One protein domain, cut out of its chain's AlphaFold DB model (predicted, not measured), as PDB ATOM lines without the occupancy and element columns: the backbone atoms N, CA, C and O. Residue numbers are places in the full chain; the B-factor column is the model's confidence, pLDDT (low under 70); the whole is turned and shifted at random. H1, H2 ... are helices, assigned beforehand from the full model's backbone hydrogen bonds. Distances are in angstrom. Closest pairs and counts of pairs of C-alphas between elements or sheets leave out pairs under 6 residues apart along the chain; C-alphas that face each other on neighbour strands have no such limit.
ATOM      1  N   GLN A 174       9.141 -14.400   9.396       73.25
ATOM      2  CA  GLN A 174       8.706 -13.314  10.268       73.25
ATOM      3  C   GLN A 174       9.712 -12.165  10.293       73.25
ATOM      4  O   GLN A 174       9.325 -11.004  10.250       73.25
ATOM      5  N   GLU A 175      11.008 -12.469  10.302       74.44
ATOM      6  CA  GLU A 175      12.055 -11.451  10.222       74.44
ATOM      7  C   GLU A 175      12.053 -10.762   8.849       74.44
ATOM      8  O   GLU A 175      12.198  -9.546   8.772       74.44
ATOM      9  N   LYS A 176      11.762 -11.486   7.758       79.19
ATOM     10  CA  LYS A 176      11.519 -10.859   6.445       79.19
ATOM     11  C   LYS A 176      10.301  -9.937   6.462       79.19
ATOM     12  O   LYS A 176      10.347  -8.869   5.858       79.19
ATOM     13  N   GLN A 177       9.229 -10.337   7.144       77.94
ATOM     14  CA  GLN A 177       8.030  -9.514   7.295       77.94
ATOM     15  C   GLN A 177       8.318  -8.248   8.118       77.94
ATOM     16  O   GLN A 177       7.940  -7.158   7.700       77.94
ATOM     17  N   LEU A 178       9.059  -8.368   9.220       76.50
ATOM     18  CA  LEU A 178       9.519  -7.241  10.035       76.50
ATOM     19  C   LEU A 178      10.357  -6.270   9.199       76.50
ATOM     20  O   LEU A 178      10.033  -5.090   9.107       76.50
ATOM     21  N   LEU A 179      11.382  -6.777   8.509       79.00
ATOM     22  CA  LEU A 179      12.244  -5.965   7.650       79.00
ATOM     23  C   LEU A 179      11.472  -5.287   6.512       79.00
ATOM     24  O   LEU A 179      11.862  -4.207   6.078       79.00
ATOM     25  N   SER A 180      10.379  -5.893   6.035       81.62
ATOM     26  CA  SER A 180       9.511  -5.276   5.026       81.62
ATOM     27  C   SER A 180       8.645  -4.137   5.573       81.62
ATOM     28  O   SER A 180       8.288  -3.242   4.810       81.62
ATOM     29  N   ALA A 181       8.331  -4.152   6.874       80.31
ATOM     30  CA  ALA A 181       7.610  -3.081   7.560       80.31
ATOM     31  C   ALA A 181       8.540  -1.938   8.009       80.31
ATOM     32  O   ALA A 181       8.086  -0.813   8.215       80.31
ATOM     33  N   CYS A 182       9.840  -2.210   8.155       82.12
ATOM     34  CA  CYS A 182      10.834  -1.195   8.481       82.12
ATOM     35  C   CYS A 182      11.066  -0.211   7.318       82.12
ATOM     36  O   CYS A 182      11.083  -0.606   6.148       82.12
ATOM     37  N   PRO A 183      11.346   1.070   7.622       81.69
ATOM     38  CA  PRO A 183      11.824   2.021   6.630       81.69
ATOM     39  C   PRO A 183      13.097   1.524   5.940       81.69
ATOM     40  O   PRO A 183      13.950   0.876   6.553       81.69
ATOM     41  N   ARG A 184      13.256   1.876   4.661       81.75
ATOM     42  CA  ARG A 184      14.458   1.525   3.898       81.75
ATOM     43  C   ARG A 184      15.678   2.209   4.503       81.75
ATOM     44  O   ARG A 184      15.758   3.435   4.544       81.75
ATOM     45  N   VAL A 185      16.634   1.402   4.936       80.50
ATOM     46  CA  VAL A 185      17.924   1.874   5.435       80.50
ATOM     47  C   VAL A 185      18.865   2.085   4.254       80.50
ATOM     48  O   VAL A 185      18.755   1.436   3.217       80.50
ATOM     49  N   TRP A 186      19.798   3.022   4.390       80.81
ATOM     50  CA  TRP A 186      20.810   3.240   3.370       80.81
ATOM     51  C   TRP A 186      21.849   2.108   3.376       80.81
ATOM     52  O   TRP A 186      22.533   1.891   4.371       80.81
ATOM     53  N   ASP A 187      22.025   1.425   2.243       81.50
ATOM     54  CA  ASP A 187      22.879   0.225   2.141       81.50
ATOM     55  C   ASP A 187      24.391   0.488   2.299       81.50
ATOM     56  O   ASP A 187      25.195  -0.441   2.344       81.50
ATOM     57  N   LYS A 188      24.811   1.758   2.338       85.25
ATOM     58  CA  LYS A 188      26.227   2.166   2.375       85.25
ATOM     59  C   LYS A 188      26.667   2.679   3.742       85.25
ATOM     60  O   LYS A 188      27.574   3.505   3.811       85.25
ATOM     61  N   ILE A 189      26.030   2.225   4.817       84.56
ATOM     62  CA  ILE A 189      26.435   2.585   6.177       84.56
ATOM     63  C   ILE A 189      27.640   1.714   6.570       84.56
ATOM     64  O   ILE A 189      27.502   0.494   6.668       84.56
ATOM     65  N   PRO A 190      28.833   2.303   6.771       84.88
ATOM     66  CA  PRO A 190      29.999   1.547   7.207       84.88
ATOM     67  C   PRO A 190      29.800   0.999   8.624       84.88
ATOM     68  O   PRO A 190      29.151   1.633   9.459       84.88
ATOM     69  N   ASN A 191      30.379  -0.171   8.909       82.06
ATOM     70  CA  ASN A 191      30.310  -0.747  10.246       82.06
ATOM     71  C   ASN A 191      31.047   0.164  11.237       82.06
ATOM     72  O   ASN A 191      32.134   0.667  10.951       82.06
ATOM     73  N   PHE A 192      30.474   0.345  12.425       78.69
ATOM     74  CA  PHE A 192      31.084   1.143  13.483       78.69
ATOM     75  C   PHE A 192      32.514   0.683  13.815       78.69
ATOM     76  O   PHE A 192      33.399   1.517  14.005       78.69
ATOM     77  N   ALA A 193      32.752  -0.634  13.827       82.75
ATOM     78  CA  ALA A 193      34.065  -1.219  14.101       82.75
ATOM     79  C   ALA A 193      35.114  -0.883  13.026       82.75
ATOM     80  O   ALA A 193      36.298  -0.795  13.338       82.75
ATOM     81  N   ASP A 194      34.683  -0.646  11.783       85.25
ATOM     82  CA  ASP A 194      35.576  -0.301  10.672       85.25
ATOM     83  C   ASP A 194      35.946   1.193  10.675       85.25
ATOM     84  O   ASP A 194      36.970   1.593  10.119       85.25
ATOM     85  N   LEU A 195      35.114   2.034  11.300       83.75
ATOM     86  CA  LEU A 195      35.308   3.486  11.368       83.75
ATOM     87  C   LEU A 195      36.198   3.912  12.537       83.75
ATOM     88  O   LEU A 195      36.880   4.936  12.450       83.75
ATOM     89  N   PHE A 196      36.180   3.161  13.641       81.25
ATOM     90  CA  PHE A 196      36.819   3.568  14.887       81.25
ATOM     91  C   PHE A 196      37.676   2.454  15.492       81.25
ATOM     92  O   PHE A 196      37.191   1.394  15.863       81.25
ATOM     93  N   ASN A 197      38.958   2.759  15.714       81.00
ATOM     94  CA  ASN A 197      39.911   1.854  16.375       81.00
ATOM     95  C   ASN A 197      39.849   1.894  17.916       81.00
ATOM     96  O   ASN A 197      40.671   1.266  18.583       81.00
ATOM     97  N   LYS A 198      38.954   2.697  18.497       83.88
ATOM     98  CA  LYS A 198      38.801   2.864  19.948       83.88
ATOM     99  C   LYS A 198      37.392   2.472  20.351       83.88
ATOM    100  O   LYS A 198      36.453   2.756  19.612       83.88
ATOM    101  N   GLU A 199      37.260   1.886  21.537       81.25
ATOM    102  CA  GLU A 199      35.944   1.604  22.103       81.25
ATOM    103  C   GLU A 199      35.116   2.897  22.200       81.25
ATOM    104  O   GLU A 199      35.641   3.940  22.617       81.25
ATOM    105  N   PRO A 200      33.836   2.855  21.790       82.50
ATOM    106  CA  PRO A 200      32.954   4.002  21.896       82.50
ATOM    107  C   PRO A 200      32.762   4.397  23.359       82.50
ATOM    108  O   PRO A 200      32.765   3.559  24.260       82.50
ATOM    109  N   SER A 201      32.538   5.691  23.591       86.44
ATOM    110  CA  SER A 201      32.180   6.171  24.926       86.44
ATOM    111  C   SER A 201      30.929   5.437  25.438       86.44
ATOM    112  O   SER A 201      29.957   5.302  24.685       86.44
ATOM    113  N   PRO A 202      30.877   5.048  26.726       87.00
ATOM    114  CA  PRO A 202      29.694   4.420  27.318       87.00
ATOM    115  C   PRO A 202      28.452   5.326  27.290       87.00
ATOM    116  O   PRO A 202      27.340   4.850  27.515       87.00
ATOM    117  N   THR A 203      28.620   6.622  27.010       89.25
ATOM    118  CA  THR A 203      27.529   7.596  26.884       89.25
ATOM    119  C   THR A 203      26.868   7.618  25.504       89.25
ATOM    120  O   THR A 203      25.771   8.154  25.376       89.25
ATOM    121  N   VAL A 204      27.465   6.995  24.477       88.56
ATOM    122  CA  VAL A 204      26.912   6.979  23.105       88.56
ATOM    123  C   VAL A 204      25.509   6.369  23.071       88.56
ATOM    124  O   VAL A 204      24.643   6.860  22.354       88.56
ATOM    125  N   ARG A 205      25.237   5.364  23.909       90.00
ATOM    126  CA  ARG A 205      23.896   4.772  24.043       90.00
ATOM    127  C   ARG A 205      22.823   5.791  24.441       90.00
ATOM    128  O   ARG A 205      21.680   5.669  24.020       90.00
ATOM    129  N   PHE A 206      23.184   6.810  25.222       93.19
ATOM    130  CA  PHE A 206      22.249   7.853  25.641       93.19
ATOM    131  C   PHE A 206      22.000   8.867  24.522       93.19
ATOM    132  O   PHE A 206      20.887   9.363  24.383       93.19
ATOM    133  N   ASN A 207      23.005   9.114  23.678       91.75
ATOM    134  CA  ASN A 207      22.838   9.908  22.462       91.75
ATOM    135  C   ASN A 207      21.875   9.209  21.493       91.75
ATOM    136  O   ASN A 207      20.949   9.838  20.990       91.75
ATOM    137  N   ILE A 208      22.037   7.894  21.303       91.62
ATOM    138  CA  ILE A 208      21.114   7.081  20.499       91.62
ATOM    139  C   ILE A 208      19.702   7.133  21.095       91.62
ATOM    140  O   ILE A 208      18.749   7.381  20.365       91.62
ATOM    141  N   ALA A 209      19.558   6.987  22.417       93.12
ATOM    142  CA  ALA A 209      18.259   7.094  23.081       93.12
ATOM    143  C   ALA A 209      17.585   8.460  22.854       93.12
ATOM    144  O   ALA A 209      16.380   8.506  22.625       93.12
ATOM    145  N   ASN A 210      18.347   9.561  22.867       95.25
ATOM    146  CA  ASN A 210      17.824  10.896  22.558       95.25
ATOM    147  C   ASN A 210      17.313  10.987  21.113       95.25
ATOM    148  O   ASN A 210      16.202  11.457  20.887       95.25
ATOM    149  N   VAL A 211      18.097  10.495  20.146       94.94
ATOM    150  CA  VAL A 211      17.718  10.514  18.724       94.94
ATOM    151  C   VAL A 211      16.496   9.631  18.459       94.94
ATOM    152  O   VAL A 211      15.597  10.052  17.739       94.94
ATOM    153  N   LEU A 212      16.412   8.443  19.065       93.94
ATOM    154  CA  LEU A 212      15.253   7.550  18.926       93.94
ATOM    155  C   LEU A 212      13.987   8.135  19.565       93.94
ATOM    156  O   LEU A 212      12.901   8.041  18.992       93.94
ATOM    157  N   ALA A 213      14.116   8.785  20.723       93.81
ATOM    158  CA  ALA A 213      13.003   9.486  21.353       93.81
ATOM    159  C   ALA A 213      12.500  10.634  20.463       93.81
ATOM    160  O   ALA A 213      11.303  10.732  20.213       93.81
ATOM    161  N   ALA A 214      13.406  11.437  19.904       95.06
ATOM    162  CA  ALA A 214      13.046  12.491  18.962       95.06
ATOM    163  C   ALA A 214      12.382  11.921  17.696       95.06
ATOM    164  O   ALA A 214      11.325  12.390  17.288       95.06
ATOM    165  N   TYR A 215      12.941  10.855  17.121       93.50
ATOM    166  CA  TYR A 215      12.374  10.178  15.957       93.50
ATOM    167  C   TYR A 215      10.957   9.654  16.219       93.50
ATOM    168  O   TYR A 215      10.062   9.895  15.415       93.50
ATOM    169  N   SER A 216      10.725   8.987  17.354       92.88
ATOM    170  CA  SER A 216       9.393   8.470  17.696       92.88
ATOM    171  C   SER A 216       8.363   9.584  17.910       92.88
ATOM    172  O   SER A 216       7.214   9.422  17.497       92.88
ATOM    173  N   PHE A 217       8.765  10.729  18.476       92.75
ATOM    174  CA  PHE A 217       7.907  11.913  18.552       92.75
ATOM    175  C   PHE A 217       7.559  12.441  17.157       92.75
ATOM    176  O   PHE A 217       6.383  12.579  16.836       92.75
ATOM    177  N   VAL A 218       8.565  12.693  16.313       93.31
ATOM    178  CA  VAL A 218       8.370  13.249  14.962       93.31
ATOM    179  C   VAL A 218       7.514  12.318  14.112       93.31
ATOM    180  O   VAL A 218       6.565  12.766  13.482       93.31
ATOM    181  N   TYR A 219       7.780  11.013  14.141       91.62
ATOM    182  CA  TYR A 219       6.977  10.036  13.412       91.62
ATOM    183  C   TYR A 219       5.504  10.080  13.833       91.62
ATOM    184  O   TYR A 219       4.626  10.012  12.982       91.62
ATOM    185  N   ARG A 220       5.212  10.236  15.130       88.81
ATOM    186  CA  ARG A 220       3.835  10.413  15.617       88.81
ATOM    187  C   ARG A 220       3.230  11.740  15.196       88.81
ATOM    188  O   ARG A 220       2.075  11.768  14.788       88.81
ATOM    189  N   TYR A 221       4.004  12.812  15.303       88.62
ATOM    190  CA  TYR A 221       3.568  14.161  14.972       88.62
ATOM    191  C   TYR A 221       3.182  14.288  13.492       88.62
ATOM    192  O   TYR A 221       2.160  14.885  13.176       88.62
ATOM    193  N   PHE A 222       3.940  13.645  12.603       88.69
ATOM    194  CA  PHE A 222       3.638  13.547  11.172       88.69
ATOM    195  C   PHE A 222       2.808  12.309  10.804       88.69
ATOM    196  O   PHE A 222       2.683  11.971   9.631       88.69
ATOM    197  N   TYR A 223       2.258  11.608  11.799       87.06
ATOM    198  CA  TYR A 223       1.372  10.463  11.603       87.06
ATOM    199  C   TYR A 223       1.937   9.387  10.641       87.06
ATOM    200  O   TYR A 223       1.235   8.756   9.858       87.06
ATOM    201  N   GLY A 224       3.250   9.165  10.706       86.31
ATOM    202  CA  GLY A 224       3.994   8.206   9.890       86.31
ATOM    203  C   GLY A 224       4.457   8.727   8.526       86.31
ATOM    204  O   GLY A 224       5.388   8.147   7.960       86.31
ATOM    205  N   ASP A 225       3.908   9.836   8.021       85.31
ATOM    206  CA  ASP A 225       4.357  10.436   6.764       85.31
ATOM    207  C   ASP A 225       5.511  11.424   6.971       85.31
ATOM    208  O   ASP A 225       5.361  12.642   7.044       85.31
ATOM    209  N   MET A 226       6.720  10.873   7.028       83.62
ATOM    210  CA  MET A 226       7.943  11.670   7.117       83.62
ATOM    211  C   MET A 226       8.441  12.191   5.763       83.62
ATOM    212  O   MET A 226       9.391  12.970   5.737       83.62
ATOM    213  N   HIS A 227       7.879  11.728   4.642       85.50
ATOM    214  CA  HIS A 227       8.398  12.047   3.309       85.50
ATOM    215  C   HIS A 227       7.622  13.185   2.649       85.50
ATOM    216  O   HIS A 227       8.247  13.999   1.971       85.50
ATOM    217  N   GLY A 228       6.307  13.276   2.878       85.00
ATOM    218  CA  GLY A 228       5.478  14.373   2.377       85.00
ATOM    219  C   GLY A 228       5.957  15.743   2.860       85.00
ATOM    220  O   GLY A 228       5.977  16.693   2.086       85.00
ATOM    221  N   ASN A 229       6.455  15.814   4.100       85.12
ATOM    222  CA  ASN A 229       6.984  17.033   4.725       85.12
ATOM    223  C   ASN A 229       8.428  16.832   5.211       85.12
ATOM    224  O   ASN A 229       8.753  17.036   6.381       85.12
ATOM    225  N   ALA A 230       9.303  16.340   4.329       90.69
ATOM    226  CA  ALA A 230      10.648  15.904   4.715       90.69
ATOM    227  C   ALA A 230      11.509  17.008   5.354       90.69
ATOM    228  O   ALA A 230      12.311  16.719   6.245       90.69
ATOM    229  N   LEU A 231      11.369  18.262   4.910       92.44
ATOM    230  CA  LEU A 231      12.146  19.381   5.452       92.44
ATOM    231  C   LEU A 231      11.668  19.747   6.856       92.44
ATOM    232  O   LEU A 231      12.486  19.897   7.759       92.44
ATOM    233  N   GLU A 232      10.359  19.821   7.050       91.88
ATOM    234  CA  GLU A 232       9.705  20.120   8.319       91.88
ATOM    235  C   GLU A 232       9.941  18.993   9.330       91.88
ATOM    236  O   GLU A 232      10.235  19.250  10.496       91.88
ATOM    237  N   ALA A 233       9.884  17.735   8.883       93.06
ATOM    238  CA  ALA A 233      10.197  16.577   9.709       93.06
ATOM    239  C   ALA A 233      11.663  16.581  10.157       93.06
ATOM    240  O   ALA A 233      11.952  16.312  11.326       93.06
ATOM    241  N   ALA A 234      12.592  16.919   9.257       93.81
ATOM    242  CA  ALA A 234      14.007  17.036   9.592       93.81
ATOM    243  C   ALA A 234      14.285  18.209  10.543       93.81
ATOM    244  O   ALA A 234      15.024  18.036  11.513       93.81
ATOM    245  N   ASP A 235      13.683  19.375  10.296       94.12
ATOM    246  CA  ASP A 235      13.827  20.557  11.150       94.12
ATOM    247  C   ASP A 235      13.267  20.295  12.553       94.12
ATOM    248  O   ASP A 235      13.957  20.520  13.546       94.12
ATOM    249  N   CYS A 236      12.085  19.680  12.645       94.25
ATOM    250  CA  CYS A 236      11.480  19.259  13.907       94.25
ATOM    251  C   CYS A 236      12.376  18.261  14.659       94.25
ATOM    252  O   CYS A 236      12.669  18.451  15.841       94.25
ATOM    253  N   LEU A 237      12.889  17.237  13.965       95.31
ATOM    254  CA  LEU A 237      13.790  16.240  14.548       95.31
ATOM    255  C   LEU A 237      15.059  16.880  15.119       95.31
ATOM    256  O   LEU A 237      15.446  16.582  16.248       95.31
ATOM    257  N   ILE A 238      15.704  17.762  14.352       95.62
ATOM    258  CA  ILE A 238      16.906  18.480  14.789       95.62
ATOM    259  C   ILE A 238      16.564  19.434  15.938       95.62
ATOM    260  O   ILE A 238      17.335  19.536  16.892       95.62
ATOM    261  N   GLY A 239      15.412  20.101  15.878       95.00
ATOM    262  CA  GLY A 239      14.934  21.045  16.882       95.00
ATOM    263  C   GLY A 239      14.778  20.420  18.265       95.00
ATOM    264  O   GLY A 239      15.180  21.039  19.252       95.00
ATOM    265  N   ILE A 240      14.283  19.182  18.341       96.19
ATOM    266  CA  ILE A 240      14.002  18.507  19.621       96.19
ATOM    267  C   ILE A 240      15.095  17.524  20.067       96.19
ATOM    268  O   ILE A 240      15.213  17.211  21.254       96.19
ATOM    269  N   ALA A 241      15.940  17.043  19.150       96.81
ATOM    270  CA  ALA A 241      17.072  16.183  19.482       96.81
ATOM    271  C   ALA A 241      18.284  17.021  19.913       96.81
ATOM    272  O   ALA A 241      19.146  17.363  19.100       96.81
ATOM    273  N   LEU A 242      18.416  17.314  21.211       95.38
ATOM    274  CA  LEU A 242      19.566  18.060  21.746       95.38
ATOM    275  C   LEU A 242      20.930  17.462  21.378       95.38
ATOM    276  O   LEU A 242      21.908  18.208  21.247       95.38
ATOM    277  N   ASN A 243      21.014  16.140  21.201       94.75
ATOM    278  CA  ASN A 243      22.238  15.518  20.717       94.75
ATOM    279  C   ASN A 243      22.600  15.997  19.300       94.75
ATOM    280  O   ASN A 243      23.750  16.347  19.061       94.75
ATOM    281  N   LEU A 244      21.633  16.098  18.388       94.25
ATOM    282  CA  LEU A 244      21.868  16.594  17.029       94.25
ATOM    283  C   LEU A 244      22.038  18.122  17.004       94.25
ATOM    284  O   LEU A 244      22.934  18.631  16.338       94.25
ATOM    285  N   LYS A 245      21.226  18.852  17.780       94.38
ATOM    286  CA  LYS A 245      21.200  20.325  17.825       94.38
ATOM    287  C   LYS A 245      22.459  20.941  18.430       94.38
ATOM    288  O   LYS A 245      22.966  21.947  17.940       94.38
ATOM    289  N   LYS A 246      22.921  20.391  19.559       93.69
ATOM    290  CA  LYS A 246      23.958  21.001  20.415       93.69
ATOM    291  C   LYS A 246      25.090  20.039  20.779       93.69
ATOM    292  O   LYS A 246      25.951  20.413  21.572       93.69
ATOM    293  N   ASN A 247      25.097  18.817  20.239       92.38
ATOM    294  CA  ASN A 247      26.024  17.756  20.646       92.38
ATOM    295  C   ASN A 247      25.976  17.485  22.161       92.38
ATOM    296  O   ASN A 247      27.000  17.266  22.810       92.38
ATOM    297  N   ALA A 248      24.771  17.561  22.739       92.31
ATOM    298  CA  ALA A 248      24.562  17.285  24.151       92.31
ATOM    299  C   ALA A 248      24.868  15.814  24.462       92.31
ATOM    300  O   ALA A 248      24.515  14.915  23.693       92.31
ATOM    301  N   VAL A 249      25.508  15.588  25.608       93.00
ATOM    302  CA  VAL A 249      25.795  14.263  26.159       93.00
ATOM    303  C   VAL A 249      24.987  14.111  27.437       93.00
ATOM    304  O   VAL A 249      24.938  15.029  28.254       93.00
ATOM    305  N   PHE A 250      24.356  12.954  27.600       93.06
ATOM    306  CA  PHE A 250      23.500  12.658  28.743       93.06
ATOM    307  C   PHE A 250      24.151  11.638  29.672       93.06
ATOM    308  O   PHE A 250      24.964  10.825  29.238       93.06
ATOM    309  N   ASP A 251      23.736  11.650  30.937       90.75
ATOM    310  CA  ASP A 251      24.212  10.708  31.958       90.75
ATOM    311  C   ASP A 251      23.288   9.492  32.122       90.75
ATOM    312  O   ASP A 251      23.660   8.486  32.730       90.75
ATOM    313  N   SER A 252      22.067   9.571  31.586       92.31
ATOM    314  CA  SER A 252      21.084   8.493  31.635       92.31
ATOM    315  C   SER A 252      20.126   8.536  30.446       92.31
ATOM    316  O   SER A 252      19.919   9.576  29.819       92.31
ATOM    317  N   GLU A 253      19.496   7.397  30.164       90.06
ATOM    318  CA  GLU A 253      18.452   7.288  29.140       90.06
ATOM    319  C   GLU A 253      17.209   8.104  29.510       90.06
ATOM    320  O   GLU A 253      16.602   8.716  28.640       90.06
ATOM    321  N   ALA A 254      16.849   8.152  30.797       90.88
ATOM    322  CA  ALA A 254      15.699   8.920  31.268       90.88
ATOM    323  C   ALA A 254      15.864  10.414  30.961       90.88
ATOM    324  O   ALA A 254      14.963  11.016  30.385       90.88
ATOM    325  N   MET A 255      17.043  10.979  31.250       92.88
ATOM    326  CA  MET A 255      17.364  12.368  30.907       92.88
ATOM    327  C   MET A 255      17.371  12.609  29.397       92.88
ATOM    328  O   MET A 255      16.896  13.646  28.939       92.88
ATOM    329  N   ALA A 256      17.900  11.658  28.620       93.69
ATOM    330  CA  ALA A 256      17.915  11.751  27.165       93.69
ATOM    331  C   ALA A 256      16.493  11.852  26.588       93.69
ATOM    332  O   ALA A 256      16.255  12.698  25.728       93.69
ATOM    333  N   VAL A 257      15.545  11.054  27.095       93.12
ATOM    334  CA  VAL A 257      14.130  11.098  26.680       93.12
ATOM    335  C   VAL A 257      13.429  12.355  27.201       93.12
ATOM    336  O   VAL A 257      12.772  13.048  26.433       93.12
ATOM    337  N   GLU A 258      13.594  12.698  28.481       92.12
ATOM    338  CA  GLU A 258      12.955  13.879  29.088       92.12
ATOM    339  C   GLU A 258      13.395  15.187  28.427       92.12
ATOM    340  O   GLU A 258      12.602  16.120  28.304       92.12
ATOM    341  N   SER A 259      14.637  15.241  27.940       94.44
ATOM    342  CA  SER A 259      15.116  16.396  27.188       94.44
ATOM    343  C   SER A 259      14.353  16.626  25.882       94.44
ATOM    344  O   SER A 259      14.153  17.780  25.518       94.44
ATOM    345  N   VAL A 260      13.871  15.565  25.218       94.44
ATOM    346  CA  VAL A 260      13.056  15.691  23.999       94.44
ATOM    347  C   VAL A 260      11.728  16.350  24.339       94.44
ATOM    348  O   VAL A 260      11.390  17.355  23.728       94.44
ATOM    349  N   THR A 261      11.018  15.867  25.367       91.19
ATOM    350  CA  THR A 261       9.770  16.505  25.820       91.19
ATOM    351  C   THR A 261       9.997  17.972  26.190       91.19
ATOM    352  O   THR A 261       9.194  18.837  25.841       91.19
ATOM    353  N   SER A 262      11.105  18.271  26.877       91.62
ATOM    354  CA  SER A 262      11.451  19.646  27.239       91.62
ATOM    355  C   SER A 262      11.685  20.528  26.012       91.62
ATOM    356  O   SER A 262      11.224  21.666  26.004       91.62
ATOM    357  N   GLU A 263      12.392  20.050  24.983       94.31
ATOM    358  CA  GLU A 263      12.593  20.829  23.756       94.31
ATOM    359  C   GLU A 263      11.312  20.930  22.922       94.31
ATOM    360  O   GLU A 263      11.083  21.979  22.333       94.31
ATOM    361  N   CYS A 264      10.424  19.928  22.929       92.69
ATOM    362  CA  CYS A 264       9.112  20.051  22.286       92.69
ATOM    363  C   CYS A 264       8.322  21.246  22.844       92.69
ATOM    364  O   CYS A 264       7.759  22.020  22.073       92.69
ATOM    365  N   LEU A 265       8.343  21.459  24.166       89.50
ATOM    366  CA  LEU A 265       7.723  22.635  24.792       89.50
ATOM    367  C   LEU A 265       8.379  23.952  24.347       89.50
ATOM    368  O   LEU A 265       7.689  24.955  24.167       89.50
ATOM    369  N   VAL A 266       9.704  23.959  24.165       91.31
ATOM    370  CA  VAL A 266      10.460  25.133  23.693       91.31
ATOM    371  C   VAL A 266      10.104  25.469  22.245       91.31
ATOM    372  O   VAL A 266       9.846  26.632  21.937       91.31
ATOM    373  N   GLU A 267      10.031  24.455  21.385       89.25
ATOM    374  CA  GLU A 267       9.642  24.572  19.974       89.25
ATOM    375  C   GLU A 267       8.116  24.733  19.791       89.25
ATOM    376  O   GLU A 267       7.631  24.856  18.669       89.25
ATOM    377  N   LYS A 268       7.347  24.789  20.892       88.31
ATOM    378  CA  LYS A 268       5.876  24.922  20.920       88.31
ATOM    379  C   LYS A 268       5.147  23.807  20.165       88.31
ATOM    380  O   LYS A 268       4.070  24.021  19.611       88.31
ATOM    381  N   LEU A 269       5.731  22.617  20.165       87.12
ATOM    382  CA  LEU A 269       5.119  21.419  19.618       87.12
ATOM    383  C   LEU A 269       4.094  20.862  20.618       87.12
ATOM    384  O   LEU A 269       4.287  20.987  21.832       87.12
ATOM    385  N   PRO A 270       2.998  20.252  20.139       79.00
ATOM    386  CA  PRO A 270       1.977  19.700  21.013       79.00
ATOM    387  C   PRO A 270       2.557  18.538  21.818       79.00
ATOM    388  O   PRO A 270       3.006  17.531  21.273       79.00
ATOM    389  N   THR A 271       2.528  18.686  23.138       77.44
ATOM    390  CA  THR A 271       2.874  17.635  24.093       77.44
ATOM    391  C   THR A 271       1.789  17.562  25.147       77.44
ATOM    392  O   THR A 271       1.410  18.588  25.716       77.44
ATOM    393  N   ASP A 272       1.319  16.359  25.438       73.00
ATOM    394  CA  ASP A 272       0.400  16.087  26.535       73.00
ATOM    395  C   ASP A 272       1.145  15.472  27.738       73.00
ATOM    396  O   ASP A 272       2.338  15.157  27.683       73.00
ATOM    397  N   ASN A 273       0.434  15.268  28.850       64.69
ATOM    398  CA  ASN A 273       1.021  14.666  30.052       64.69
ATOM    399  C   ASN A 273       1.481  13.210  29.836       64.69
ATOM    400  O   ASN A 273       2.252  12.692  30.645       64.69
ATOM    401  N   THR A 274       1.023  12.546  28.770       73.56
ATOM    402  CA  THR A 274       1.356  11.146  28.478       73.56
ATOM    403  C   THR A 274       2.529  10.996  27.512       73.56
ATOM    404  O   THR A 274       3.186   9.955  27.529       73.56
ATOM    405  N   THR A 275       2.877  12.047  26.759       79.00
ATOM    406  CA  THR A 275       3.911  12.044  25.712       79.00
ATOM    407  C   THR A 275       5.225  11.461  26.227       79.00
ATOM    408  O   THR A 275       5.779  10.550  25.623       79.00
ATOM    409  N   THR A 276       5.698  11.897  27.398       76.00
ATOM    410  CA  THR A 276       6.947  11.374  27.984       76.00
ATOM    411  C   THR A 276       6.877   9.875  28.284       76.00
ATOM    412  O   THR A 276       7.874   9.177  28.113       76.00
ATOM    413  N   SER A 277       5.725   9.368  28.734       78.69
ATOM    414  CA  SER A 277       5.537   7.932  28.980       78.69
ATOM    415  C   SER A 277       5.582   7.160  27.669       78.69
ATOM    416  O   SER A 277       6.338   6.206  27.548       78.69
ATOM    417  N   VAL A 278       4.862   7.644  26.657       81.88
ATOM    418  CA  VAL A 278       4.807   7.031  25.327       81.88
ATOM    419  C   VAL A 278       6.192   6.982  24.672       81.88
ATOM    420  O   VAL A 278       6.567   5.967  24.091       81.88
ATOM    421  N   LEU A 279       6.996   8.043  24.801       79.75
ATOM    422  CA  LEU A 279       8.373   8.060  24.295       79.75
ATOM    423  C   LEU A 279       9.282   7.081  25.050       79.75
ATOM    424  O   LEU A 279      10.130   6.432  24.431       79.75
ATOM    425  N   LYS A 280       9.104   6.941  26.372       79.38
ATOM    426  CA  LYS A 280       9.812   5.926  27.169       79.38
ATOM    427  C   LYS A 280       9.436   4.516  26.698       79.38
ATOM    428  O   LYS A 280      10.341   3.721  26.454       79.38
ATOM    429  N   ASP A 281       8.150   4.250  26.480       81.81
ATOM    430  CA  ASP A 281       7.643   2.952  26.018       81.81
ATOM    431  C   ASP A 281       8.162   2.602  24.618       81.81
ATOM    432  O   ASP A 281       8.655   1.501  24.395       81.81
ATOM    433  N   HIS A 282       8.155   3.553  23.679       79.88
ATOM    434  CA  HIS A 282       8.692   3.325  22.335       79.88
ATOM    435  C   HIS A 282      10.166   3.017  22.306       79.88
ATOM    436  O   HIS A 282      10.596   2.134  21.566       79.88
ATOM    437  N   LYS A 283      10.946   3.733  23.110       77.25
ATOM    438  CA  LYS A 283      12.366   3.449  23.228       77.25
ATOM    439  C   LYS A 283      12.593   2.038  23.784       77.25
ATOM    440  O   LYS A 283      13.551   1.396  23.366       77.25
ATOM    441  N   GLU A 284      11.743   1.540  24.686       75.19
ATOM    442  CA  GLU A 284      11.800   0.138  25.123       75.19
ATOM    443  C   GLU A 284      11.386  -0.829  24.007       75.19
ATOM    444  O   GLU A 284      12.063  -1.832  23.816       75.19
ATOM    445  N   SER A 285      10.361  -0.521  23.206       70.56
ATOM    446  CA  SER A 285       9.982  -1.354  22.050       70.56
ATOM    447  C   SER A 285      11.065  -1.412  20.964       70.56
ATOM    448  O   SER A 285      11.205  -2.420  20.284       70.56
ATOM    449  N   MET A 286      11.859  -0.347  20.813       70.12
ATOM    450  CA  MET A 286      12.985  -0.283  19.874       70.12
ATOM    451  C   MET A 286      14.266  -0.954  20.394       70.12
ATOM    452  O   MET A 286      15.255  -1.014  19.659       70.12
ATOM    453  N   ARG A 287      14.296  -1.437  21.646       60.03
ATOM    454  CA  ARG A 287      15.408  -2.260  22.145       60.03
ATOM    455  C   ARG A 287      15.302  -3.655  21.530       60.03
ATOM    456  O   ARG A 287      14.667  -4.539  22.096       60.03
TER     457      ARG A 287
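What this domain is: This is residues 174 to 287 of the 288 residues of the protein "AGAP001270-PA-like protein" of Anopheles sinensis (UniProt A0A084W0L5). What would one see first? A body of five crossed helices has the longest, H3, through its middle, with H4, H5, H6 and H7 packed on it. Before it, the first stretch of the printed part swings away as a free arm, in which residues 174 to 191, with H1, and 193 to 199, with most of H2, stick out. What is it made of, and how large is it? The printed part has 114 residues with seven named helices, H1 to H7 in chain order, and no named strand; its class is all helix. It is compact, with a radius of gyration of the C-alphas of 15.0 A and spans of 41 by 35 by 27 A.

Where its parts are: Where does the printed part start? H1 is residues 174 to 181, 10.6 A long, with C-alpha 174 at (8.706, -13.314, 10.268). H2, residues 192 to 195, is 5.3 A long. Which helices follow? H3 is residues 204 to 221, 25.7 A, from C-alpha 204 at (26.912, 6.979, 23.105). H4 is residues 230 to 240, 15.5 A, and H5 is residues 242 to 246, 5.5 A. H6 is residues 253 to 266, 20.3 A, and H7 is residues 275 to 285, 15.2 A, with C-alpha 285 at (9.982, -1.354, 22.050).

How they stand to each other: What does H3 touch? It touches H6 at a steep tilt of 42 degrees, the same way, the closest C-alphas being those of Asn 210 and Ala 256, 4.7 A apart. With residues 214 to 218 alone it touches H4 at a steep tilt of 50 degrees, opposite ways, the closest C-alphas being those of Ala 214 and Leu 237, 5.8 A. With residues 209 to 217 alone it touches H7, the closest C-alphas being those of Ala 213 and Leu 279, 5.7 A. Where are the others? H5 touches residues 207 to 211 of H3, the closest C-alphas being those of Asn 207 and Asn 243, 5.9 A. H6 and H7 form a helical hairpin at a steep tilt of 39 degrees, with the C-alphas of Thr 261 and Thr 276 closest, 6.2 A. H1 and H2 touch no helix. How do the backbones run? Every O i to N i+4 pair is within hydrogen-bond range in H1, H3, H4, H5 and H7, and 9 of 10 are in H6; H2 is too short for such a pair.

The domain as a whole: How far does it reach? The two C-alphas farthest apart, those of Asn 197 and Asp 272, are 43.2 A apart. Are there cuts or long links? The printed part has no cut and no long link, and the link from H4 to H5 is tight. Where is confidence low? The mean pLDDT of the printed part is 86.6, and residues 273 and 287 are under 70.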